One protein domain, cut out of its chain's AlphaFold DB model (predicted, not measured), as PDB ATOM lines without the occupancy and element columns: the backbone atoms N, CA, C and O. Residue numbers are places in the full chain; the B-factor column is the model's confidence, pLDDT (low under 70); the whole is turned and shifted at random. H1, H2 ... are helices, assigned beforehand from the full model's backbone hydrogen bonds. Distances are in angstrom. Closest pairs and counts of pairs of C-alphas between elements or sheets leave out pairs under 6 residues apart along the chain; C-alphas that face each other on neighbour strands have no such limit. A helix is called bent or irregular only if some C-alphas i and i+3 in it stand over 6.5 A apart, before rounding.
ATOM      1  N   GLU A 499      16.981  26.061 -21.452       75.19
ATOM      2  CA  GLU A 499      17.209  26.377 -20.031       75.19
ATOM      3  C   GLU A 499      18.396  25.583 -19.472       75.19
ATOM      4  O   GLU A 499      19.256  26.144 -18.800       75.19
ATOM      5  N   LYS A 500      18.483  24.289 -19.805       78.06
ATOM      6  CA  LYS A 500      19.606  23.446 -19.396       78.06
ATOM      7  C   LYS A 500      20.926  23.885 -20.038       78.06
ATOM      8  O   LYS A 500      21.927  23.970 -19.341       78.06
ATOM      9  N   GLN A 501      20.923  24.186 -21.338       77.81
ATOM     10  CA  GLN A 501      22.104  24.697 -22.045       77.81
ATOM     11  C   GLN A 501      22.578  26.036 -21.480       77.81
ATOM     12  O   GLN A 501      23.777  26.248 -21.360       77.81
ATOM     13  N   MET A 502      21.652  26.926 -21.116       73.94
ATOM     14  CA  MET A 502      21.987  28.202 -20.489       73.94
ATOM     15  C   MET A 502      22.625  28.013 -19.115       73.94
ATOM     16  O   MET A 502      23.581  28.717 -18.809       73.94
ATOM     17  N   GLU A 503      22.132  27.076 -18.301       75.12
ATOM     18  CA  GLU A 503      22.746  26.782 -17.001       75.12
ATOM     19  C   GLU A 503      24.137  26.150 -17.171       75.12
ATOM     20  O   GLU A 503      25.086  26.606 -16.540       75.12
ATOM     21  N   GLU A 504      24.291  25.187 -18.088       78.31
ATOM     22  CA  GLU A 504      25.591  24.579 -18.425       78.31
ATOM     23  C   GLU A 504      26.596  25.634 -18.943       78.31
ATOM     24  O   GLU A 504      27.768  25.630 -18.565       78.31
ATOM     25  N   GLU A 505      26.144  26.583 -19.773       78.31
ATOM     26  CA  GLU A 505      26.976  27.693 -20.254       78.31
ATOM     27  C   GLU A 505      27.313  28.686 -19.130       78.31
ATOM     28  O   GLU A 505      28.422  29.226 -19.102       78.31
ATOM     29  N   ARG A 506      26.401  28.907 -18.174       75.44
ATOM     30  CA  ARG A 506      26.656  29.757 -17.004       75.44
ATOM     31  C   ARG A 506      27.729  29.154 -16.101       75.44
ATOM     32  O   ARG A 506      28.678  29.855 -15.757       75.44
ATOM     33  N   GLU A 507      27.622  27.866 -15.779       77.81
ATOM     34  CA  GLU A 507      28.611  27.146 -14.967       77.81
ATOM     35  C   GLU A 507      30.003  27.151 -15.622       77.81
ATOM     36  O   GLU A 507      31.009  27.386 -14.947       77.81
ATOM     37  N   LEU A 508      30.071  26.975 -16.947       81.50
ATOM     38  CA  LEU A 508      31.323  27.075 -17.704       81.50
ATOM     39  C   LEU A 508      31.946  28.473 -17.593       81.50
ATOM     40  O   LEU A 508      33.147  28.595 -17.349       81.50
ATOM     41  N   LEU A 509      31.148  29.531 -17.760       74.44
ATOM     42  CA  LEU A 509      31.633  30.907 -17.635       74.44
ATOM     43  C   LEU A 509      32.107  31.214 -16.209       74.44
ATOM     44  O   LEU A 509      33.153  31.844 -16.055       74.44
ATOM     45  N   GLU A 510      31.395  30.741 -15.180       73.31
ATOM     46  CA  GLU A 510      31.825  30.850 -13.778       73.31
ATOM     47  C   GLU A 510      33.200  30.185 -13.566       73.31
ATOM     48  O   GLU A 510      34.096  30.801 -12.987       73.31
ATOM     49  N   MET A 511      33.406  28.967 -14.082       81.75
ATOM     50  CA  MET A 511      34.695  28.262 -14.002       81.75
ATOM     51  C   MET A 511      35.817  29.030 -14.716       81.75
ATOM     52  O   MET A 511      36.867  29.285 -14.123       81.75
ATOM     53  N   VAL A 512      35.593  29.446 -15.969       79.25
ATOM     54  CA  VAL A 512      36.566  30.213 -16.771       79.25
ATOM     55  C   VAL A 512      37.004  31.468 -16.027       79.25
ATOM     56  O   VAL A 512      38.194  31.757 -15.916       79.25
ATOM     57  N   VAL A 513      36.043  32.196 -15.470       69.94
ATOM     58  CA  VAL A 513      36.290  33.416 -14.711       69.94
ATOM     59  C   VAL A 513      37.166  33.154 -13.489       69.94
ATOM     60  O   VAL A 513      38.139  33.879 -13.274       69.94
ATOM     61  N   LYS A 514      36.847  32.129 -12.692       71.50
ATOM     62  CA  LYS A 514      37.603  31.822 -11.473       71.50
ATOM     63  C   LYS A 514      39.032  31.402 -11.767       71.50
ATOM     64  O   LYS A 514      39.942  31.829 -11.056       71.50
ATOM     65  N   VAL A 515      39.222  30.613 -12.820       78.25
ATOM     66  CA  VAL A 515      40.544  30.164 -13.263       78.25
ATOM     67  C   VAL A 515      41.362  31.328 -13.818       78.25
ATOM     68  O   VAL A 515      42.536  31.444 -13.491       78.25
ATOM     69  N   VAL A 516      40.763  32.241 -14.592       73.50
ATOM     70  CA  VAL A 516      41.466  33.439 -15.087       73.50
ATOM     71  C   VAL A 516      41.838  34.381 -13.940       73.50
ATOM     72  O   VAL A 516      42.955  34.894 -13.914       73.50
ATOM     73  N   ALA A 517      40.934  34.597 -12.982       66.62
ATOM     74  CA  ALA A 517      41.190  35.457 -11.827       66.62
ATOM     75  C   ALA A 517      42.286  34.904 -10.897       66.62
ATOM     76  O   ALA A 517      42.987  35.683 -10.256       66.62
ATOM     77  N   ASN A 518      42.450  33.577 -10.844       69.44
ATOM     78  CA  ASN A 518      43.382  32.873  -9.961       69.44
ATOM     79  C   ASN A 518      44.352  31.973 -10.743       69.44
ATOM     80  O   ASN A 518      44.612  30.839 -10.344       69.44
ATOM     81  N   ARG A 519      44.854  32.449 -11.889       72.75
ATOM     82  CA  ARG A 519      45.604  31.614 -12.842       72.75
ATOM     83  C   ARG A 519      46.794  30.898 -12.213       72.75
ATOM     84  O   ARG A 519      46.954  29.700 -12.422       72.75
ATOM     85  N   ASP A 520      47.629  31.627 -11.483       69.75
ATOM     86  CA  ASP A 520      48.871  31.073 -10.936       69.75
ATOM     87  C   ASP A 520      48.571  29.991  -9.895       69.75
ATOM     88  O   ASP A 520      49.135  28.900  -9.957       69.75
ATOM     89  N   ASP A 521      47.595  30.254  -9.021       70.88
ATOM     90  CA  ASP A 521      47.124  29.285  -8.035       70.88
ATOM     91  C   ASP A 521      46.518  28.051  -8.728       70.88
ATOM     92  O   ASP A 521      46.797  26.922  -8.339       70.88
ATOM     93  N   PHE A 522      45.739  28.229  -9.800       82.69
ATOM     94  CA  PHE A 522      45.219  27.111 -10.592       82.69
ATOM     95  C   PHE A 522      46.339  26.257 -11.201       82.69
ATOM     96  O   PHE A 522      46.270  25.028 -11.143       82.69
ATOM     97  N   LEU A 523      47.375  26.879 -11.774       78.50
ATOM     98  CA  LEU A 523      48.507  26.154 -12.357       78.50
ATOM     99  C   LEU A 523      49.284  25.377 -11.290       78.50
ATOM    100  O   LEU A 523      49.646  24.223 -11.530       78.50
ATOM    101  N   GLU A 524      49.497  25.974 -10.118       78.62
ATOM    102  CA  GLU A 524      50.133  25.321  -8.972       78.62
ATOM    103  C   GLU A 524      49.306  24.120  -8.489       78.62
ATOM    104  O   GLU A 524      49.805  22.993  -8.503       78.62
ATOM    105  N   TYR A 525      48.012  24.316  -8.209       84.31
ATOM    106  CA  TYR A 525      47.095  23.249  -7.784       84.31
ATOM    107  C   TYR A 525      46.986  22.112  -8.805       84.31
ATOM    108  O   TYR A 525      46.988  20.935  -8.438       84.31
ATOM    109  N   ARG A 526      46.921  22.439 -10.101       87.12
ATOM    110  CA  ARG A 526      46.923  21.453 -11.190       87.12
ATOM    111  C   ARG A 526      48.198  20.614 -11.158       87.12
ATOM    112  O   ARG A 526      48.128  19.388 -11.248       87.12
ATOM    113  N   ASN A 527      49.356  21.264 -11.055       84.06
ATOM    114  CA  ASN A 527      50.649  20.586 -11.052       84.06
ATOM    115  C   ASN A 527      50.813  19.711  -9.796       84.06
ATOM    116  O   ASN A 527      51.336  18.598  -9.885       84.06
ATOM    117  N   ASP A 528      50.340  20.172  -8.639       86.19
ATOM    118  CA  ASP A 528      50.340  19.413  -7.383       86.19
ATOM    119  C   ASP A 528      49.458  18.174  -7.469       86.19
ATOM    120  O   ASP A 528      49.898  17.070  -7.140       86.19
ATOM    121  N   PHE A 529      48.248  18.329  -8.001       90.38
ATOM    122  CA  PHE A 529      47.331  17.218  -8.208       90.38
ATOM    123  C   PHE A 529      47.889  16.184  -9.194       90.38
ATOM    124  O   PHE A 529      47.857  14.982  -8.928       90.38
ATOM    125  N   GLN A 530      48.480  16.633 -10.307       87.12
ATOM    126  CA  GLN A 530      49.156  15.749 -11.261       87.12
ATOM    127  C   GLN A 530      50.297  14.966 -10.605       87.12
ATOM    128  O   GLN A 530      50.397  13.750 -10.789       87.12
ATOM    129  N   ARG A 531      51.141  15.636  -9.811       87.06
ATOM    130  CA  ARG A 531      52.227  14.981  -9.069       87.06
ATOM    131  C   ARG A 531      51.692  13.959  -8.071       87.06
ATOM    132  O   ARG A 531      52.231  12.852  -8.002       87.06
ATOM    133  N   PHE A 532      50.624  14.289  -7.350       89.50
ATOM    134  CA  PHE A 532      49.966  13.379  -6.418       89.50
ATOM    135  C   PHE A 532      49.449  12.115  -7.123       89.50
ATOM    136  O   PHE A 532      49.777  11.008  -6.696       89.50
ATOM    137  N   CYS A 533      48.729  12.255  -8.241       85.75
ATOM    138  CA  CYS A 533      48.201  11.113  -8.989       85.75
ATOM    139  C   CYS A 533      49.298  10.231  -9.615       85.75
ATOM    140  O   CYS A 533      49.170   9.009  -9.613       85.75
ATOM    141  N   ILE A 534      50.366  10.824 -10.166       81.62
ATOM    142  CA  ILE A 534      51.406  10.075 -10.897       81.62
ATOM    143  C   ILE A 534      52.413   9.421  -9.941       81.62
ATOM    144  O   ILE A 534      52.786   8.261 -10.132       81.62
ATOM    145  N   HIS A 535      52.875  10.170  -8.937       82.31
ATOM    146  CA  HIS A 535      53.975   9.769  -8.059       82.31
ATOM    147  C   HIS A 535      53.533   9.634  -6.600       82.31
ATOM    148  O   HIS A 535      53.821   8.612  -5.979       82.31
ATOM    149  N   GLY A 536      52.781  10.607  -6.076       82.56
ATOM    150  CA  GLY A 536      52.460  10.698  -4.647       82.56
ATOM    151  C   GLY A 536      51.710   9.487  -4.085       82.56
ATOM    152  O   GLY A 536      52.086   8.968  -3.039       82.56
ATOM    153  N   ILE A 537      50.698   8.975  -4.796       85.94
ATOM    154  CA  ILE A 537      49.964   7.769  -4.369       85.94
ATOM    155  C   ILE A 537      50.902   6.553  -4.297       85.94
ATOM    156  O   ILE A 537      50.840   5.780  -3.345       85.94
ATOM    157  N   GLY A 538      51.794   6.388  -5.281       83.56
ATOM    158  CA  GLY A 538      52.760   5.287  -5.303       83.56
ATOM    159  C   GLY A 538      53.765   5.374  -4.155       83.56
ATOM    160  O   GLY A 538      53.962   4.396  -3.442       83.56
ATOM    161  N   GLU A 539      54.335   6.557  -3.930       86.69
ATOM    162  CA  GLU A 539      55.289   6.806  -2.844       86.69
ATOM    163  C   GLU A 539      54.673   6.569  -1.460       86.69
ATOM    164  O   GLU A 539      55.303   5.950  -0.602       86.69
ATOM    165  N   LEU A 540      53.424   6.995  -1.246       86.62
ATOM    166  CA  LEU A 540      52.699   6.746   0.002       86.62
ATOM    167  C   LEU A 540      52.436   5.250   0.216       86.62
ATOM    168  O   LEU A 540      52.607   4.745   1.327       86.62
ATOM    169  N   LEU A 541      52.064   4.523  -0.839       84.62
ATOM    170  CA  LEU A 541      51.801   3.083  -0.771       84.62
ATOM    171  C   LEU A 541      53.065   2.232  -0.568       84.62
ATOM    172  O   LEU A 541      52.948   1.151   0.025       84.62
ATOM    173  N   ASP A 542      54.223   2.714  -1.024       84.62
ATOM    174  CA  ASP A 542      55.543   2.083  -0.875       84.62
ATOM    175  C   ASP A 542      56.292   2.526   0.400       84.62
ATOM    176  O   ASP A 542      57.375   2.012   0.692       84.62
ATOM    177  N   SER A 543      55.734   3.468   1.167       85.69
ATOM    178  CA  SER A 543      56.345   3.980   2.397       85.69
ATOM    179  C   SER A 543      56.349   2.959   3.546       85.69
ATOM    180  O   SER A 543      55.517   2.054   3.612       85.69
ATOM    181  N   ASP A 544      57.265   3.143   4.505       81.94
ATOM    182  CA  ASP A 544      57.353   2.328   5.731       81.94
ATOM    183  C   ASP A 544      56.236   2.641   6.757       81.94
ATOM    184  O   ASP A 544      56.241   2.103   7.870       81.94
ATOM    185  N   LEU A 545      55.288   3.526   6.421       80.94
ATOM    186  CA  LEU A 545      54.202   3.926   7.314       80.94
ATOM    187  C   LEU A 545      53.165   2.798   7.491       80.94
ATOM    188  O   LEU A 545      52.918   2.010   6.571       80.94
ATOM    189  N   PRO A 546      52.501   2.717   8.659       84.00
ATOM    190  CA  PRO A 546      51.358   1.832   8.847       84.00
ATOM    191  C   PRO A 546      50.265   2.100   7.804       84.00
ATOM    192  O   PRO A 546      49.968   3.250   7.484       84.00
ATOM    193  N   ARG A 547      49.601   1.043   7.317       81.50
ATOM    194  CA  ARG A 547      48.546   1.159   6.287       81.50
ATOM    195  C   ARG A 547      47.427   2.133   6.662       81.50
ATOM    196  O   ARG A 547      46.931   2.845   5.796       81.50
ATOM    197  N   ASP A 548      47.088   2.210   7.942       80.94
ATOM    198  CA  ASP A 548      46.089   3.143   8.469       80.94
ATOM    199  C   ASP A 548      46.480   4.609   8.284       80.94
ATOM    200  O   ASP A 548      45.624   5.434   7.961       80.94
ATOM    201  N   GLU A 549      47.761   4.922   8.480       83.25
ATOM    202  CA  GLU A 549      48.301   6.271   8.308       83.25
ATOM    203  C   GLU A 549      48.395   6.623   6.822       83.25
ATOM    204  O   GLU A 549      48.033   7.727   6.433       83.25
ATOM    205  N   VAL A 550      48.764   5.656   5.974       85.56
ATOM    206  CA  VAL A 550      48.791   5.831   4.512       85.56
ATOM    207  C   VAL A 550      47.397   6.148   3.957       85.56
ATOM    208  O   VAL A 550      47.243   7.090   3.181       85.56
ATOM    209  N   ILE A 551      46.364   5.401   4.363       85.62
ATOM    210  CA  ILE A 551      44.980   5.642   3.917       85.62
ATOM    211  C   ILE A 551      44.466   6.990   4.445       85.62
ATOM    212  O   ILE A 551      43.803   7.720   3.710       85.62
ATOM    213  N   ALA A 552      44.786   7.341   5.696       82.12
ATOM    214  CA  ALA A 552      44.423   8.636   6.268       82.12
ATOM    215  C   ALA A 552      45.093   9.805   5.522       82.12
ATOM    216  O   ALA A 552      44.443  10.822   5.280       82.12
ATOM    217  N   GLU A 553      46.351   9.644   5.106       84.94
ATOM    218  CA  GLU A 553      47.066  10.651   4.321       84.94
ATOM    219  C   GLU A 553      46.450  10.826   2.930       84.94
ATOM    220  O   GLU A 553      46.170  11.951   2.520       84.94
ATOM    221  N   ILE A 554      46.161   9.727   2.225       86.88
ATOM    222  CA  ILE A 554      45.496   9.768   0.911       86.88
ATOM    223  C   ILE A 554      44.128  10.452   1.021       86.88
ATOM    224  O   ILE A 554      43.810  11.323   0.211       86.88
ATOM    225  N   TYR A 555      43.342  10.112   2.047       86.56
ATOM    226  CA  TYR A 555      42.057  10.754   2.317       86.56
ATOM    227  C   TYR A 555      42.213  12.265   2.540       86.56
ATOM    228  O   TYR A 555      41.482  13.055   1.946       86.56
ATOM    229  N   ARG A 556      43.197  12.688   3.345       82.31
ATOM    230  CA  ARG A 556      43.473  14.106   3.618       82.31
ATOM    231  C   ARG A 556      43.864  14.875   2.355       82.31
ATOM    232  O   ARG A 556      43.371  15.983   2.138       82.31
ATOM    233  N   GLN A 557      44.716  14.292   1.514       87.38
ATOM    234  CA  GLN A 557      45.118  14.890   0.239       87.38
ATOM    235  C   GLN A 557      43.910  15.039  -0.696       87.38
ATOM    236  O   GLN A 557      43.654  16.130  -1.200       87.38
ATOM    237  N   ILE A 558      43.098  13.986  -0.854       88.56
ATOM    238  CA  ILE A 558      41.870  14.026  -1.669       88.56
ATOM    239  C   ILE A 558      40.886  15.074  -1.140       88.56
ATOM    240  O   ILE A 558      40.347  15.849  -1.929       88.56
ATOM    241  N   HIS A 559      40.693  15.159   0.177       85.94
ATOM    242  CA  HIS A 559      39.845  16.174   0.801       85.94
ATOM    243  C   HIS A 559      40.331  17.600   0.493       85.94
ATOM    244  O   HIS A 559      39.536  18.472   0.137       85.94
ATOM    245  N   THR A 560      41.646  17.817   0.561       83.38
ATOM    246  CA  THR A 560      42.284  19.107   0.258       83.38
ATOM    247  C   THR A 560      42.100  19.486  -1.213       83.38
ATOM    248  O   THR A 560      41.665  20.599  -1.517       83.38
ATOM    249  N   PHE A 561      42.340  18.549  -2.139       86.69
ATOM    250  CA  PHE A 561      42.116  18.770  -3.570       86.69
ATOM    251  C   PHE A 561      40.644  19.012  -3.894       86.69
ATOM    252  O   PHE A 561      40.330  19.923  -4.659       86.69
ATOM    253  N   LYS A 562      39.727  18.261  -3.275       86.75
ATOM    254  CA  LYS A 562      38.284  18.485  -3.418       86.75
ATOM    255  C   LYS A 562      37.920  19.913  -3.010       86.75
ATOM    256  O   LYS A 562      37.181  20.571  -3.734       86.75
ATOM    257  N   GLY A 563      38.461  20.399  -1.890       80.12
ATOM    258  CA  GLY A 563      38.283  21.779  -1.440       80.12
ATOM    259  C   GLY A 563      38.765  22.806  -2.471       80.12
ATOM    260  O   GLY A 563      37.996  23.688  -2.853       80.12
ATOM    261  N   GLY A 564      39.997  22.658  -2.969       77.25
ATOM    262  CA  GLY A 564      40.581  23.574  -3.960       77.25
ATOM    263  C   GLY A 564      39.811  23.604  -5.286       77.25
ATOM    264  O   GLY A 564      39.429  24.668  -5.774       77.25
ATOM    265  N   PHE A 565      39.482  22.437  -5.841       85.75
ATOM    266  CA  PHE A 565      38.766  22.350  -7.118       85.75
ATOM    267  C   PHE A 565      37.285  22.743  -7.021       85.75
ATOM    268  O   PHE A 565      36.730  23.274  -7.987       85.75
ATOM    269  N   ALA A 566      36.652  22.578  -5.851       82.56
ATOM    270  CA  ALA A 566      35.319  23.123  -5.586       82.56
ATOM    271  C   ALA A 566      35.313  24.655  -5.654       82.56
ATOM    272  O   ALA A 566      34.406  25.253  -6.239       82.56
ATOM    273  N   GLN A 567      36.344  25.297  -5.090       75.88
ATOM    274  CA  GLN A 567      36.480  26.752  -5.137       75.88
ATOM    275  C   GLN A 567      36.613  27.240  -6.581       75.88
ATOM    276  O   GLN A 567      35.952  28.211  -6.938       75.88
ATOM    277  N   MET A 568      37.345  26.519  -7.436       81.75
ATOM    278  CA  MET A 568      37.532  26.837  -8.861       81.75
ATOM    279  C   MET A 568      36.359  26.425  -9.773       81.75
ATOM    280  O   MET A 568      36.425  26.667 -10.975       81.75
ATOM    281  N   LYS A 569      35.278  25.843  -9.226       83.94
ATOM    282  CA  LYS A 569      34.094  25.359  -9.973       83.94
ATOM    283  C   LYS A 569      34.427  24.306 -11.047       83.94
ATOM    284  O   LYS A 569      33.742  24.221 -12.062       83.94
ATOM    285  N   MET A 570      35.439  23.468 -10.814       86.62
ATOM    286  CA  MET A 570      35.776  22.348 -11.707       86.62
ATOM    287  C   MET A 570      34.794  21.189 -11.501       86.62
ATOM    288  O   MET A 570      35.040  20.265 -10.725       86.62
ATOM    289  N   GLY A 571      33.627  21.295 -12.137       82.69
ATOM    290  CA  GLY A 571      32.469  20.447 -11.855       82.69
ATOM    291  C   GLY A 571      32.701  18.956 -12.109       82.69
ATOM    292  O   GLY A 571      32.234  18.127 -11.325       82.69
ATOM    293  N   TYR A 572      33.432  18.578 -13.164       86.69
ATOM    294  CA  TYR A 572      33.660  17.160 -13.455       86.69
ATOM    295  C   TYR A 572      34.643  16.532 -12.463       86.69
ATOM    296  O   TYR A 572      34.359  15.458 -11.924       86.69
ATOM    297  N   LEU A 573      35.765  17.199 -12.187       90.50
ATOM    298  CA  LEU A 573      36.773  16.730 -11.239       90.50
ATOM    299  C   LEU A 573      36.251  16.707  -9.798       90.50
ATOM    300  O   LEU A 573      36.479  15.729  -9.085       90.50
ATOM    301  N   PHE A 574      35.503  17.734  -9.385       89.38
ATOM    302  CA  PHE A 574      34.898  17.802  -8.055       89.38
ATOM    303  C   PHE A 574      34.021  16.581  -7.758       89.38
ATOM    304  O   PHE A 574      34.178  15.953  -6.713       89.38
ATOM    305  N   ASN A 575      33.133  16.215  -8.689       88.44
ATOM    306  CA  ASN A 575      32.232  15.078  -8.506       88.44
ATOM    307  C   ASN A 575      33.006  13.758  -8.357       88.44
ATOM    308  O   ASN A 575      32.700  12.966  -7.473       88.44
ATOM    309  N   GLN A 576      34.059  13.543  -9.156       91.62
ATOM    310  CA  GLN A 576      34.879  12.332  -9.032       91.62
ATOM    311  C   GLN A 576      35.685  12.286  -7.727       91.62
ATOM    312  O   GLN A 576      35.827  11.219  -7.134       91.62
ATOM    313  N   LEU A 577      36.187  13.429  -7.247       90.44
ATOM    314  CA  LEU A 577      36.866  13.508  -5.951       90.44
ATOM    315  C   LEU A 577      35.906  13.250  -4.785       90.44
ATOM    316  O   LEU A 577      36.273  12.550  -3.846       90.44
ATOM    317  N   HIS A 578      34.680  13.772  -4.863       90.62
ATOM    318  CA  HIS A 578      33.633  13.525  -3.874       90.62
ATOM    319  C   HIS A 578      33.249  12.039  -3.799       90.62
ATOM    320  O   HIS A 578      33.145  11.479  -2.704       90.62
ATOM    321  N   ASP A 579      33.069  11.392  -4.953       91.19
ATOM    322  CA  ASP A 579      32.771   9.959  -5.026       91.19
ATOM    323  C   ASP A 579      33.936   9.132  -4.460       91.19
ATOM    324  O   ASP A 579      33.724   8.241  -3.637       91.19
ATOM    325  N   CYS A 580      35.174   9.479  -4.824       90.88
ATOM    326  CA  CYS A 580      36.378   8.810  -4.333       90.88
ATOM    327  C   CYS A 580      36.529   8.926  -2.806       90.88
ATOM    328  O   CYS A 580      36.743   7.927  -2.124       90.88
ATOM    329  N   GLU A 581      36.368  10.125  -2.245       92.38
ATOM    330  CA  GLU A 581      36.431  10.361  -0.799       92.38
ATOM    331  C   GLU A 581      35.342   9.589  -0.038       92.38
ATOM    332  O   GLU A 581      35.623   8.972   0.994       92.38
ATOM    333  N   SER A 582      34.112   9.595  -0.561       90.31
ATOM    334  CA  SER A 582      32.973   8.896   0.045       90.31
ATOM    335  C   SER A 582      33.216   7.388   0.109       90.31
ATOM    336  O   SER A 582      32.991   6.767   1.150       90.31
ATOM    337  N   GLU A 583      33.738   6.805  -0.972       89.44
ATOM    338  CA  GLU A 583      34.063   5.380  -1.045       89.44
ATOM    339  C   GLU A 583      35.273   5.007  -0.172       89.44
ATOM    340  O   GLU A 583      35.249   3.978   0.503       89.44
ATOM    341  N   ILE A 584      36.298   5.866  -0.067       87.88
ATOM    342  CA  ILE A 584      37.410   5.654   0.882       87.88
ATOM    343  C   ILE A 584      36.895   5.633   2.326       87.88
ATOM    344  O   ILE A 584      37.330   4.805   3.131       87.88
ATOM    345  N   SER A 585      35.957   6.522   2.666       88.00
ATOM    346  CA  SER A 585      35.356   6.547   3.998       88.00
ATOM    347  C   SER A 585      34.476   5.320   4.265       88.00
ATOM    348  O   SER A 585      34.456   4.834   5.398       88.00
ATOM    349  N   ALA A 586      33.742   4.831   3.262       86.38
ATOM    350  CA  ALA A 586      32.840   3.686   3.393       86.38
ATOM    351  C   ALA A 586      33.592   2.348   3.491       86.38
ATOM    352  O   ALA A 586      33.255   1.517   4.335       86.38
ATOM    353  N   SER A 587      34.643   2.169   2.688       86.38
ATOM    354  CA  SER A 587      35.443   0.937   2.612       86.38
ATOM    355  C   SER A 587      36.758   1.014   3.393       86.38
ATOM    356  O   SER A 587      37.683   0.247   3.131       86.38
ATOM    357  N   ARG A 588      36.864   1.900   4.393       83.44
ATOM    358  CA  ARG A 588      38.106   2.112   5.163       83.44
ATOM    359  C   ARG A 588      38.669   0.823   5.772       83.44
ATOM    360  O   ARG A 588      39.879   0.623   5.747       83.44
ATOM    361  N   ASP A 589      37.808  -0.048   6.298       80.06
ATOM    362  CA  ASP A 589      38.226  -1.325   6.894       80.06
ATOM    363  C   ASP A 589      38.613  -2.382   5.850       80.06
ATOM    364  O   ASP A 589      39.510  -3.182   6.096       80.06
ATOM    365  N   GLU A 590      38.001  -2.358   4.666       83.44
ATOM    366  CA  GLU A 590      38.338  -3.261   3.558       83.44
ATOM    367  C   GLU A 590      39.672  -2.854   2.909       83.44
ATOM    368  O   GLU A 590      40.531  -3.701   2.665       83.44
ATOM    369  N   LEU A 591      39.898  -1.547   2.735       83.00
ATOM    370  CA  LEU A 591      41.143  -0.974   2.210       83.00
ATOM    371  C   LEU A 591      42.361  -1.307   3.083       83.00
ATOM    372  O   LEU A 591      43.470  -1.422   2.565       83.00
ATOM    373  N   ARG A 592      42.172  -1.509   4.394       81.12
ATOM    374  CA  ARG A 592      43.236  -1.949   5.315       81.12
ATOM    375  C   ARG A 592      43.751  -3.354   5.016       81.12
ATOM    376  O   ARG A 592      44.923  -3.632   5.265       81.12
ATOM    377  N   GLU A 593      42.883  -4.238   4.527       83.31
ATOM    378  CA  GLU A 593      43.228  -5.635   4.232       83.31
ATOM    379  C   GLU A 593      43.746  -5.830   2.796       83.31
ATOM    380  O   GLU A 593      44.313  -6.881   2.483       83.31
ATOM    381  N   MET A 594      43.596  -4.819   1.935       86.25
ATOM    382  CA  MET A 594      44.029  -4.838   0.538       86.25
ATOM    383  C   MET A 594      45.546  -4.646   0.387       86.25
ATOM    384  O   MET A 594      46.224  -3.970   1.166       86.25
ATOM    385  N   SER A 595      46.108  -5.240  -0.664       85.25
ATOM    386  CA  SER A 595      47.491  -4.988  -1.076       85.25
ATOM    387  C   SER A 595      47.647  -3.596  -1.704       85.25
ATOM    388  O   SER A 595      46.693  -3.023  -2.222       85.25
ATOM    389  N   ALA A 596      48.875  -3.058  -1.733       82.94
ATOM    390  CA  ALA A 596      49.159  -1.770  -2.384       82.94
ATOM    391  C   ALA A 596      48.695  -1.717  -3.851       82.94
ATOM    392  O   ALA A 596      48.249  -0.676  -4.319       82.94
ATOM    393  N   VAL A 597      48.777  -2.846  -4.566       84.56
ATOM    394  CA  VAL A 597      48.328  -2.951  -5.962       84.56
ATOM    395  C   VAL A 597      46.807  -2.840  -6.051       84.56
ATOM    396  O   VAL A 597      46.303  -2.096  -6.881       84.56
ATOM    397  N   GLU A 598      46.077  -3.510  -5.160       85.25
ATOM    398  CA  GLU A 598      44.611  -3.464  -5.135       85.25
ATOM    399  C   GLU A 598      44.084  -2.083  -4.720       85.25
ATOM    400  O   GLU A 598      43.091  -1.619  -5.276       85.25
ATOM    401  N   ILE A 599      44.754  -1.397  -3.784       85.56
ATOM    402  CA  ILE A 599      44.405  -0.016  -3.399       85.56
ATOM    403  C   ILE A 599      44.645   0.938  -4.572       85.56
ATOM    404  O   ILE A 599      43.824   1.815  -4.837       85.56
ATOM    405  N   LYS A 600      45.749   0.759  -5.305       86.12
ATOM    406  CA  LYS A 600      46.030   1.555  -6.499       86.12
ATOM    407  C   LYS A 600      44.982   1.327  -7.592       86.12
ATOM    408  O   LYS A 600      44.449   2.301  -8.108       86.12
ATOM    409  N   ASP A 601      44.628   0.074  -7.880       85.88
ATOM    410  CA  ASP A 601      43.586  -0.263  -8.860       85.88
ATOM    411  C   ASP A 601      42.210   0.302  -8.455       85.88
ATOM    412  O   ASP A 601      41.438   0.753  -9.307       85.88
ATOM    413  N   PHE A 602      41.904   0.316  -7.153       89.00
ATOM    414  CA  PHE A 602      40.705   0.955  -6.611       89.00
ATOM    415  C   PHE A 602      40.699   2.467  -6.873       89.00
ATOM    416  O   PHE A 602      39.717   2.981  -7.406       89.00
ATOM    417  N   LEU A 603      41.794   3.176  -6.578       87.00
ATOM    418  CA  LEU A 603      41.905   4.621  -6.823       87.00
ATOM    419  C   LEU A 603      41.882   4.962  -8.325       87.00
ATOM    420  O   LEU A 603      41.206   5.907  -8.733       87.00
ATOM    421  N   ASP A 604      42.540   4.158  -9.162       86.56
ATOM    422  CA  ASP A 604      42.562   4.335 -10.621       86.56
ATOM    423  C   ASP A 604      41.167   4.137 -11.255       86.56
ATOM    424  O   ASP A 604      40.880   4.694 -12.321       86.56
ATOM    425  N   SER A 605      40.255   3.409 -10.592       89.50
ATOM    426  CA  SER A 605      38.885   3.184 -11.080       89.50
ATOM    427  C   SER A 605      38.035   4.462 -11.164       89.50
ATOM    428  O   SER A 605      37.161   4.553 -12.030       89.50
ATOM    429  N   PHE A 606      38.346   5.474 -10.344       88.56
ATOM    430  CA  PHE A 606      37.674   6.779 -10.328       88.56
ATOM    431  C   PHE A 606      38.142   7.717 -11.450       88.56
ATOM    432  O   PHE A 606      37.582   8.797 -11.623       88.56
ATOM    433  N   LYS A 607      39.165   7.333 -12.233       88.81
ATOM    434  CA  LYS A 607      39.607   8.062 -13.441       88.81
ATOM    435  C   LYS A 607      39.840   9.566 -13.209       88.81
ATOM    436  O   LYS A 607      39.543  10.394 -14.071       88.81
ATOM    437  N   LEU A 608      40.424   9.920 -12.065       88.69
ATOM    438  CA  LEU A 608      40.627  11.310 -11.636       88.69
ATOM    439  C   LEU A 608      41.379  12.164 -12.676       88.69
ATOM    440  O   LEU A 608      41.039  13.324 -12.906       88.69
ATOM    441  N   PHE A 609      42.358  11.573 -13.366       85.06
ATOM    442  CA  PHE A 609      43.108  12.257 -14.422       85.06
ATOM    443  C   PHE A 609      42.247  12.568 -15.660       85.06
ATOM    444  O   PHE A 609      42.377  13.643 -16.241       85.06
ATOM    445  N   GLU A 610      41.340  11.662 -16.053       87.81
ATOM    446  CA  GLU A 610      40.410  11.895 -17.170       87.81
ATOM    447  C   GLU A 610      39.410  13.008 -16.825       87.81
ATOM    448  O   GLU A 610      39.063  13.815 -17.687       87.81
ATOM    449  N   ALA A 611      38.972  13.072 -15.564       87.50
ATOM    450  CA  ALA A 611      38.062  14.109 -15.087       87.50
ATOM    451  C   ALA A 611      38.706  15.502 -15.141       87.50
ATOM    452  O   ALA A 611      38.121  16.424 -15.706       87.50
ATOM    453  N   MET A 612      39.946  15.632 -14.657       89.69
ATOM    454  CA  MET A 612      40.709  16.881 -14.759       89.69
ATOM    455  C   MET A 612      40.975  17.274 -16.218       89.69
ATOM    456  O   MET A 612      40.812  18.436 -16.578       89.69
ATOM    457  N   ALA A 613      41.362  16.319 -17.069       86.75
ATOM    458  CA  ALA A 613      41.610  16.588 -18.484       86.75
ATOM    459  C   ALA A 613      40.353  17.110 -19.201       86.75
ATOM    460  O   ALA A 613      40.455  17.966 -20.076       86.75
ATOM    461  N   ARG A 614      39.162  16.635 -18.811       88.62
ATOM    462  CA  ARG A 614      37.892  17.143 -19.342       88.62
ATOM    463  C   ARG A 614      37.659  18.605 -18.955       88.62
ATOM    464  O   ARG A 614      37.388  19.406 -19.845       88.62
ATOM    465  N   ASP A 615      37.785  18.954 -17.679       89.19
ATOM    466  CA  ASP A 615      37.625  20.348 -17.235       89.19
ATOM    467  C   ASP A 615      38.662  21.278 -17.896       89.19
ATOM    468  O   ASP A 615      38.320  22.368 -18.349       89.19
ATOM    469  N   ILE A 616      39.911  20.819 -18.043       87.38
ATOM    470  CA  ILE A 616      40.967  21.547 -18.764       87.38
ATOM    471  C   ILE A 616      40.599  21.763 -20.237       87.38
ATOM    472  O   ILE A 616      40.720  22.880 -20.727       87.38
ATOM    473  N   SER A 617      40.089  20.741 -20.930       86.06
ATOM    474  CA  SER A 617      39.712  20.879 -22.343       86.06
ATOM    475  C   SER A 617      38.594  21.905 -22.567       86.06
ATOM    476  O   SER A 617      38.595  22.608 -23.574       86.06
ATOM    477  N   LEU A 618      37.670  22.047 -21.606       84.38
ATOM    478  CA  LEU A 618      36.629  23.080 -21.641       84.38
ATOM    479  C   LEU A 618      37.219  24.485 -21.458       84.38
ATOM    480  O   LEU A 618      36.783  25.432 -22.111       84.38
ATOM    481  N   LEU A 619      38.228  24.626 -20.593       83.25
ATOM    482  CA  LEU A 619      38.965  25.881 -20.430       83.25
ATOM    483  C   LEU A 619      39.744  26.238 -21.701       83.25
ATOM    484  O   LEU A 619      39.688  27.385 -22.135       83.25
ATOM    485  N   GLU A 620      40.425  25.272 -22.317       82.00
ATOM    486  CA  GLU A 620      41.173  25.454 -23.569       82.00
ATOM    487  C   GLU A 620      40.253  25.809 -24.748       82.00
ATOM    488  O   GLU A 620      40.611  26.651 -25.572       82.00
ATOM    489  N   GLU A 621      39.042  25.244 -24.815       80.50
ATOM    490  CA  GLU A 621      38.048  25.594 -25.842       80.50
ATOM    491  C   GLU A 621      37.677  27.087 -25.786       80.50
ATOM    492  O   GLU A 621      37.570  27.751 -26.824       80.50
ATOM    493  N   VAL A 622      37.536  27.638 -24.575       75.56
ATOM    494  CA  VAL A 622      37.140  29.039 -24.356       75.56
ATOM    495  C   VAL A 622      38.337  29.996 -24.411       75.56
ATOM    496  O   VAL A 622      38.277  31.018 -25.098       75.56
ATOM    497  N   LEU A 623      39.425  29.683 -23.707       72.31
ATOM    498  CA  LEU A 623      40.585  30.565 -23.515       72.31
ATOM    499  C   LEU A 623      41.689  30.369 -24.566       72.31
ATOM    500  O   LEU A 623      42.494  31.275 -24.767       72.31
ATOM    501  N   GLY A 624      41.689  29.244 -25.285       70.50
ATOM    502  CA  GLY A 624      42.724  28.847 -26.245       70.50
ATOM    503  C   GLY A 624      43.769  27.895 -25.649       70.50
ATOM    504  O   GLY A 624      44.080  27.969 -24.462       70.50
ATOM    505  N   GLU A 625      44.337  27.025 -26.493       67.06
ATOM    506  CA  GLU A 625      45.365  26.034 -26.110       67.06
ATOM    507  C   GLU A 625      46.620  26.706 -25.503       67.06
ATOM    508  O   GLU A 625      47.209  26.204 -24.550       67.06
ATOM    509  N   GLU A 626      46.963  27.918 -25.955       62.62
ATOM    510  CA  GLU A 626      48.140  28.669 -25.487       62.62
ATOM    511  C   GLU A 626      48.033  29.180 -24.034       62.62
ATOM    512  O   GLU A 626      49.051  29.577 -23.455       62.62
ATOM    513  N   PHE A 627      46.836  29.159 -23.419       66.06
ATOM    514  CA  PHE A 627      46.600  29.628 -22.042       66.06
ATOM    515  C   PHE A 627      47.427  28.852 -21.001       66.06
ATOM    516  O   PHE A 627      47.903  29.435 -20.016       66.06
ATOM    517  N   LEU A 628      47.609  27.547 -21.233       64.50
ATOM    518  CA  LEU A 628      48.285  26.621 -20.319       64.50
ATOM    519  C   LEU A 628      49.753  26.353 -20.672       64.50
ATOM    520  O   LEU A 628      50.455  25.769 -19.848       64.50
ATOM    521  N   GLU A 629      50.205  26.772 -21.858       60.25
ATOM    522  CA  GLU A 629      51.543  26.464 -22.386       60.25
ATOM    523  C   GLU A 629      52.606  27.523 -22.045       60.25
ATOM    524  O   GLU A 629      53.793  27.204 -21.992       60.25
ATOM    525  N   HIS A 630      52.210  28.776 -21.792       53.12
ATOM    526  CA  HIS A 630      53.154  29.876 -21.562       53.12
ATOM    527  C   HIS A 630      53.250  30.271 -20.083       53.12
ATOM    528  O   HIS A 630      52.310  30.814 -19.500       53.12
ATOM    529  N   ASP A 631      54.434  30.102 -19.492       47.03
ATOM    530  CA  ASP A 631      54.691  30.289 -18.055       47.03
ATOM    531  C   ASP A 631      54.552  31.726 -17.515       47.03
ATOM    532  O   ASP A 631      54.766  31.922 -16.331       47.03
ATOM    533  N   ASN A 632      54.194  32.744 -18.312       43.34
ATOM    534  CA  ASN A 632      53.995  34.119 -17.805       43.34
ATOM    535  C   ASN A 632      53.287  35.081 -18.782       43.34
ATOM    536  O   ASN A 632      53.414  36.300 -18.663       43.34
ATOM    537  N   LYS A 633      52.577  34.581 -19.803       43.94
ATOM    538  CA  LYS A 633      51.862  35.445 -20.759       43.94
ATOM    539  C   LYS A 633      50.521  34.843 -21.143       43.94
ATOM    540  O   LYS A 633      50.452  33.720 -21.621       43.94
ATOM    541  N   LEU A 634      49.471  35.633 -20.949       49.66
ATOM    542  CA  LEU A 634      48.120  35.334 -21.391       49.66
ATOM    543  C   LEU A 634      47.926  35.947 -22.785       49.66
ATOM    544  O   LEU A 634      47.779  37.162 -22.911       49.66
ATOM    545  N   LEU A 635      47.980  35.120 -23.827       48.97
ATOM    546  CA  LEU A 635      47.645  35.521 -25.193       48.97
ATOM    547  C   LEU A 635      46.188  35.134 -25.451       48.97
ATOM    548  O   LEU A 635      45.878  33.968 -25.670       48.97
ATOM    549  N   ILE A 636      45.283  36.109 -25.374       59.56
ATOM    550  CA  ILE A 636      43.873  35.929 -25.740       59.56
ATOM    551  C   ILE A 636      43.595  36.776 -26.976       59.56
ATOM    552  O   ILE A 636      43.900  37.967 -27.001       59.56
ATOM    553  N   ASP A 637      42.991  36.155 -27.986       60.66
ATOM    554  CA  ASP A 637      42.479  36.839 -29.173       60.66
ATOM    555  C   ASP A 637      41.476  37.944 -28.774       60.66
ATOM    556  O   ASP A 637      40.551  37.710 -27.990       60.66
ATOM    557  N   GLU A 638      41.638  39.153 -29.319       58.38
ATOM    558  CA  GLU A 638      40.803  40.310 -28.978       58.38
ATOM    559  C   GLU A 638      39.305  40.061 -29.245       58.38
ATOM    560  O   GLU A 638      38.455  40.474 -28.447       58.38
ATOM    561  N   GLN A 639      38.958  39.340 -30.319       59.75
ATOM    562  CA  GLN A 639      37.567  38.980 -30.605       59.75
ATOM    563  C   GLN A 639      37.021  38.020 -29.555       59.75
ATOM    564  O   GLN A 639      35.904  38.226 -29.081       59.75
ATOM    565  N   LYS A 640      37.812  37.031 -29.124       63.38
ATOM    566  CA  LYS A 640      37.401  36.106 -28.058       63.38
ATOM    567  C   LYS A 640      37.187  36.832 -26.735       63.38
ATOM    568  O   LYS A 640      36.202  36.570 -26.049       63.38
ATOM    569  N   LEU A 641      38.047  37.793 -26.390       65.88
ATOM    570  CA  LEU A 641      37.884  38.596 -25.175       65.88
ATOM    571  C   LEU A 641      36.582  39.418 -25.210       65.88
ATOM    572  O   LEU A 641      35.882  39.536 -24.199       65.88
ATOM    573  N   LEU A 642      36.228  39.961 -26.379       64.00
ATOM    574  CA  LEU A 642      34.990  40.712 -26.579       64.00
ATOM    575  C   LEU A 642      33.746  39.808 -26.553       64.00
ATOM    576  O   LEU A 642      32.726  40.187 -25.973       64.00
ATOM    577  N   GLU A 643      33.833  38.606 -27.124       67.31
ATOM    578  CA  GLU A 643      32.787  37.583 -27.050       67.31
ATOM    579  C   GLU A 643      32.543  37.139 -25.607       67.31
ATOM    580  O   GLU A 643      31.396  37.130 -25.158       67.31
ATOM    581  N   ILE A 644      33.607  36.860 -24.847       68.19
ATOM    582  CA  ILE A 644      33.528  36.512 -23.422       68.19
ATOM    583  C   ILE A 644      32.879  37.657 -22.638       68.19
ATOM    584  O   ILE A 644      31.951  37.423 -21.866       68.19
ATOM    585  N   LYS A 645      33.284  38.912 -22.882       67.56
ATOM    586  CA  LYS A 645      32.665  40.094 -22.260       67.56
ATOM    587  C   LYS A 645      31.160  40.165 -22.543       67.56
ATOM    588  O   LYS A 645      30.380  40.443 -21.632       67.56
ATOM    589  N   GLN A 646      30.741  39.923 -23.785       68.31
ATOM    590  CA  GLN A 646      29.332  39.982 -24.170       68.31
ATOM    591  C   GLN A 646      28.521  38.823 -23.574       68.31
ATOM    592  O   GLN A 646      27.394  39.038 -23.121       68.31
ATOM    593  N   LYS A 647      29.099  37.618 -23.529       67.94
ATOM    594  CA  LYS A 647      28.498  36.450 -22.875       67.94
ATOM    595  C   LYS A 647      28.339  36.665 -21.374       67.94
ATOM    596  O   LYS A 647      27.254  36.441 -20.859       67.94
ATOM    597  N   ILE A 648      29.349  37.214 -20.698       70.00
ATOM    598  CA  ILE A 648      29.287  37.591 -19.277       70.00
ATOM    599  C   ILE A 648      28.123  38.547 -19.015       70.00
ATOM    600  O   ILE A 648      27.302  38.277 -18.150       70.00
ATOM    601  N   ILE A 649      27.985  39.610 -19.814       68.38
ATOM    602  CA  ILE A 649      26.891  40.585 -19.655       68.38
ATOM    603  C   ILE A 649      25.505  39.952 -19.878       68.38
ATOM    604  O   ILE A 649      24.516  40.428 -19.324       68.38
ATOM    605  N   THR A 650      25.420  38.911 -20.709       69.62
ATOM    606  CA  THR A 650      24.147  38.280 -21.091       69.62
ATOM    607  C   THR A 650      23.747  37.147 -20.143       69.62
ATOM    608  O   THR A 650      22.560  36.967 -19.883       69.62
ATOM    609  N   CYS A 651      24.723  36.390 -19.642       66.38
ATOM    610  CA  CYS A 651      24.506  35.156 -18.890       66.38
ATOM    611  C   CYS A 651      24.663  35.323 -17.372       66.38
ATOM    612  O   CYS A 651      24.152  34.484 -16.634       66.38
ATOM    613  N   LEU A 652      25.344  36.377 -16.900       67.00
ATOM    614  CA  LEU A 652      25.617  36.600 -15.476       67.00
ATOM    615  C   LEU A 652      24.786  37.755 -14.895       67.00
ATOM    616  O   LEU A 652      24.343  38.670 -15.593       67.00
ATOM    617  N   ALA A 653      24.563  37.714 -13.585       63.69
ATOM    618  CA  ALA A 653      23.831  38.720 -12.838       63.69
ATOM    619  C   ALA A 653      24.560  40.086 -12.844       63.69
ATOM    620  O   ALA A 653      25.783  40.158 -12.985       63.69
ATOM    621  N   PRO A 654      23.848  41.211 -12.624       57.19
ATOM    622  CA  PRO A 654      24.455  42.546 -12.664       57.19
ATOM    623  C   PRO A 654      25.620  42.757 -11.686       57.19
ATOM    624  O   PRO A 654      26.540  43.509 -11.997       57.19
ATOM    625  N   TRP A 655      25.600  42.110 -10.516       54.09
ATOM    626  CA  TRP A 655      26.686  42.201  -9.536       54.09
ATOM    627  C   TRP A 655      27.913  41.372  -9.958       54.09
ATOM    628  O   TRP A 655      29.033  41.854  -9.816       54.09
ATOM    629  N   GLU A 656      27.718  40.199 -10.574       55.47
ATOM    630  CA  GLU A 656      28.789  39.379 -11.170       55.47
ATOM    631  C   GLU A 656      29.452  40.147 -12.315       55.47
ATOM    632  O   GLU A 656      30.670  40.285 -12.377       55.47
ATOM    633  N   CYS A 657      28.651  40.780 -13.173       60.47
ATOM    634  CA  CYS A 657      29.160  41.651 -14.228       60.47
ATOM    635  C   CYS A 657      29.977  42.823 -13.665       60.47
ATOM    636  O   CYS A 657      31.042  43.151 -14.190       60.47
ATOM    637  N   LYS A 658      29.492  43.458 -12.591       56.31
ATOM    638  CA  LYS A 658      30.161  44.590 -11.935       56.31
ATOM    639  C   LYS A 658      31.535  44.204 -11.375       56.31
ATOM    640  O   LYS A 658      32.446  45.025 -11.400       56.31
ATOM    641  N   MET A 659      31.685  42.952 -10.955       54.31
ATOM    642  CA  MET A 659      32.914  42.392 -10.395       54.31
ATOM    643  C   MET A 659      33.912  41.890 -11.425       54.31
ATOM    644  O   MET A 659      35.114  42.089 -11.274       54.31
ATOM    645  N   LEU A 660      33.429  41.266 -12.494       59.00
ATOM    646  CA  LEU A 660      34.272  40.505 -13.417       59.00
ATOM    647  C   LEU A 660      34.747  41.321 -14.614       59.00
ATOM    648  O   LEU A 660      35.847  41.113 -15.132       59.00
ATOM    649  N   LEU A 661      33.941  42.299 -15.033       62.22
ATOM    650  CA  LEU A 661      34.303  43.189 -16.125       62.22
ATOM    651  C   LEU A 661      35.627  43.936 -15.869       62.22
ATOM    652  O   LEU A 661      36.400  44.030 -16.818       62.22
ATOM    653  N   PRO A 662      35.941  44.441 -14.658       58.78
ATOM    654  CA  PRO A 662      37.249  45.022 -14.351       58.78
ATOM    655  C   PRO A 662      38.452  44.107 -14.628       58.78
ATOM    656  O   PRO A 662      39.439  44.591 -15.171       58.78
ATOM    657  N   TYR A 663      38.385  42.803 -14.335       55.62
ATOM    658  CA  TYR A 663      39.507  41.867 -14.539       55.62
ATOM    659  C   TYR A 663      39.776  41.592 -16.016       55.62
ATOM    660  O   TYR A 663      40.910  41.701 -16.474       55.62
ATOM    661  N   ILE A 664      38.717  41.348 -16.789       61.50
ATOM    662  CA  ILE A 664      38.807  41.203 -18.249       61.50
ATOM    663  C   ILE A 664      39.283  42.504 -18.895       61.50
ATOM    664  O   ILE A 664      40.039  42.486 -19.862       61.50
ATOM    665  N   LYS A 665      38.878  43.653 -18.345       58.88
ATOM    666  CA  LYS A 665      39.358  44.961 -18.799       58.88
ATOM    667  C   LYS A 665      40.837  45.161 -18.451       58.88
ATOM    668  O   LYS A 665      41.580  45.611 -19.308       58.88
ATOM    669  N   ARG A 666      41.330  44.771 -17.275       54.31
ATOM    670  CA  ARG A 666      42.762  44.892 -16.917       54.31
ATOM    671  C   ARG A 666      43.703  44.108 -17.845       54.31
ATOM    672  O   ARG A 666      44.861  44.482 -17.973       54.31
ATOM    673  N   LEU A 667      43.205  43.089 -18.552       58.78
ATOM    674  CA  LEU A 667      43.960  42.418 -19.619       58.78
ATOM    675  C   LEU A 667      44.227  43.322 -20.841       58.78
ATOM    676  O   LEU A 667      45.177  43.081 -21.580       58.78
ATOM    677  N   ARG A 668      43.414  44.370 -21.034       61.38
ATOM    678  CA  ARG A 668      43.458  45.320 -22.163       61.38
ATOM    679  C   ARG A 668      43.926  46.731 -21.771       61.38
ATOM    680  O   ARG A 668      44.541  47.414 -22.582       61.38
TER     681      ARG A 668
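This is residues 499 to 668 of the 1023 residues of the protein "Histidine kinase" of Syntrophomonas wolfei subsp. wolfei (strain DSM 2245B / Goettingen) (UniProt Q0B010). An elongated up-and-down bundle of four helices, H2, H3, H4 and H7, has the short helices H5 and H6 at one end. At the other end H1 crosses the bundle, and the helical hairpin of H8 and H9 packs on H1 as a further layer. The printed part has 170 residues with nine named helices, H1 to H9 in order along the chain, and no named strand; the class is all helix. It is only just loose, close to compact, with a radius of gyration of the C-alphas of 18.9 A, and spans 56 by 36 by 22 A.

H1, residues 499 to 517, begins at C-alpha 499 at (17.209, 26.377, -20.031) and is 26.9 A long. H2, residues 519 to 542, is the longest helix by residues and measures 33.4 A; it has a kink of 44 degrees near residue 532 and is irregular, with C-alphas 534 and 537 7.1 A apart. H3, residues 547 to 567, is 30.5 A long. H4 is residues 571 to 586, 22.7 A, H5 residues 588 to 593, and H6 residues 596 to 604. H7, residues 608 to 623, is 22.6 A long. H8 is residues 638 to 651; H9, residues 654 to 666, ends at C-alpha 666 at (42.762, 44.892, -16.917).

In the bundle H2 and H3 form a helical hairpin and touch at a shallow tilt of 15 degrees, closest at the C-alphas of Leu 540 and Val 550, 6.0 A. H3, the hub, touches H2, H4 and H5; H3 and H4 form a second hairpin, closest at the C-alphas of Lys 562 and Leu 577, 5.8 A. Residues 571 to 577 of H4 touch residues 608 to 615 of H7, with the C-alphas of Leu 573 and Ala 611 closest at 4.8 A. H2 and H7 are close but not clearly touching; H2 and H4 are apart. H5 touches H3, with the closest C-alphas, of Arg 592 and Arg 547, 6.2 A apart. H6 touches residues 537 to 542 of H2, closest at the C-alphas of Ala 596 and Leu 541, 5.8 A. H1 touches H7 about perpendicular, at 89 degrees, closest at the C-alphas of Val 512 and Leu 619, 6.2 A. H8 touches H1 at a steep tilt of 54 degrees, closest at the C-alphas of Cys 651 and Arg 506, 6.1 A. H8 and H9 form a hairpin at a shallow tilt of 11 degrees, closest at the C-alphas of Ile 649 and Cys 657, 6.0 A. Every O i to N i+4 pair is within hydrogen-bond range in H1, H3, H4, H6, H7 and H8, against 18 of 20 in H2, 1 of 2 in H5 and 7 of 9 in H9.

The C-alphas of Glu 593 and Arg 668, the two farthest apart, are 57.4 A from each other. The printed part has no cut. The link from H7 to H8, residues 624 to 637, is long; the others are tight. Mean pLDDT of the printed part is 77.3, with 47 residues under 70, among them residues 625 to 647 and 649 to 668.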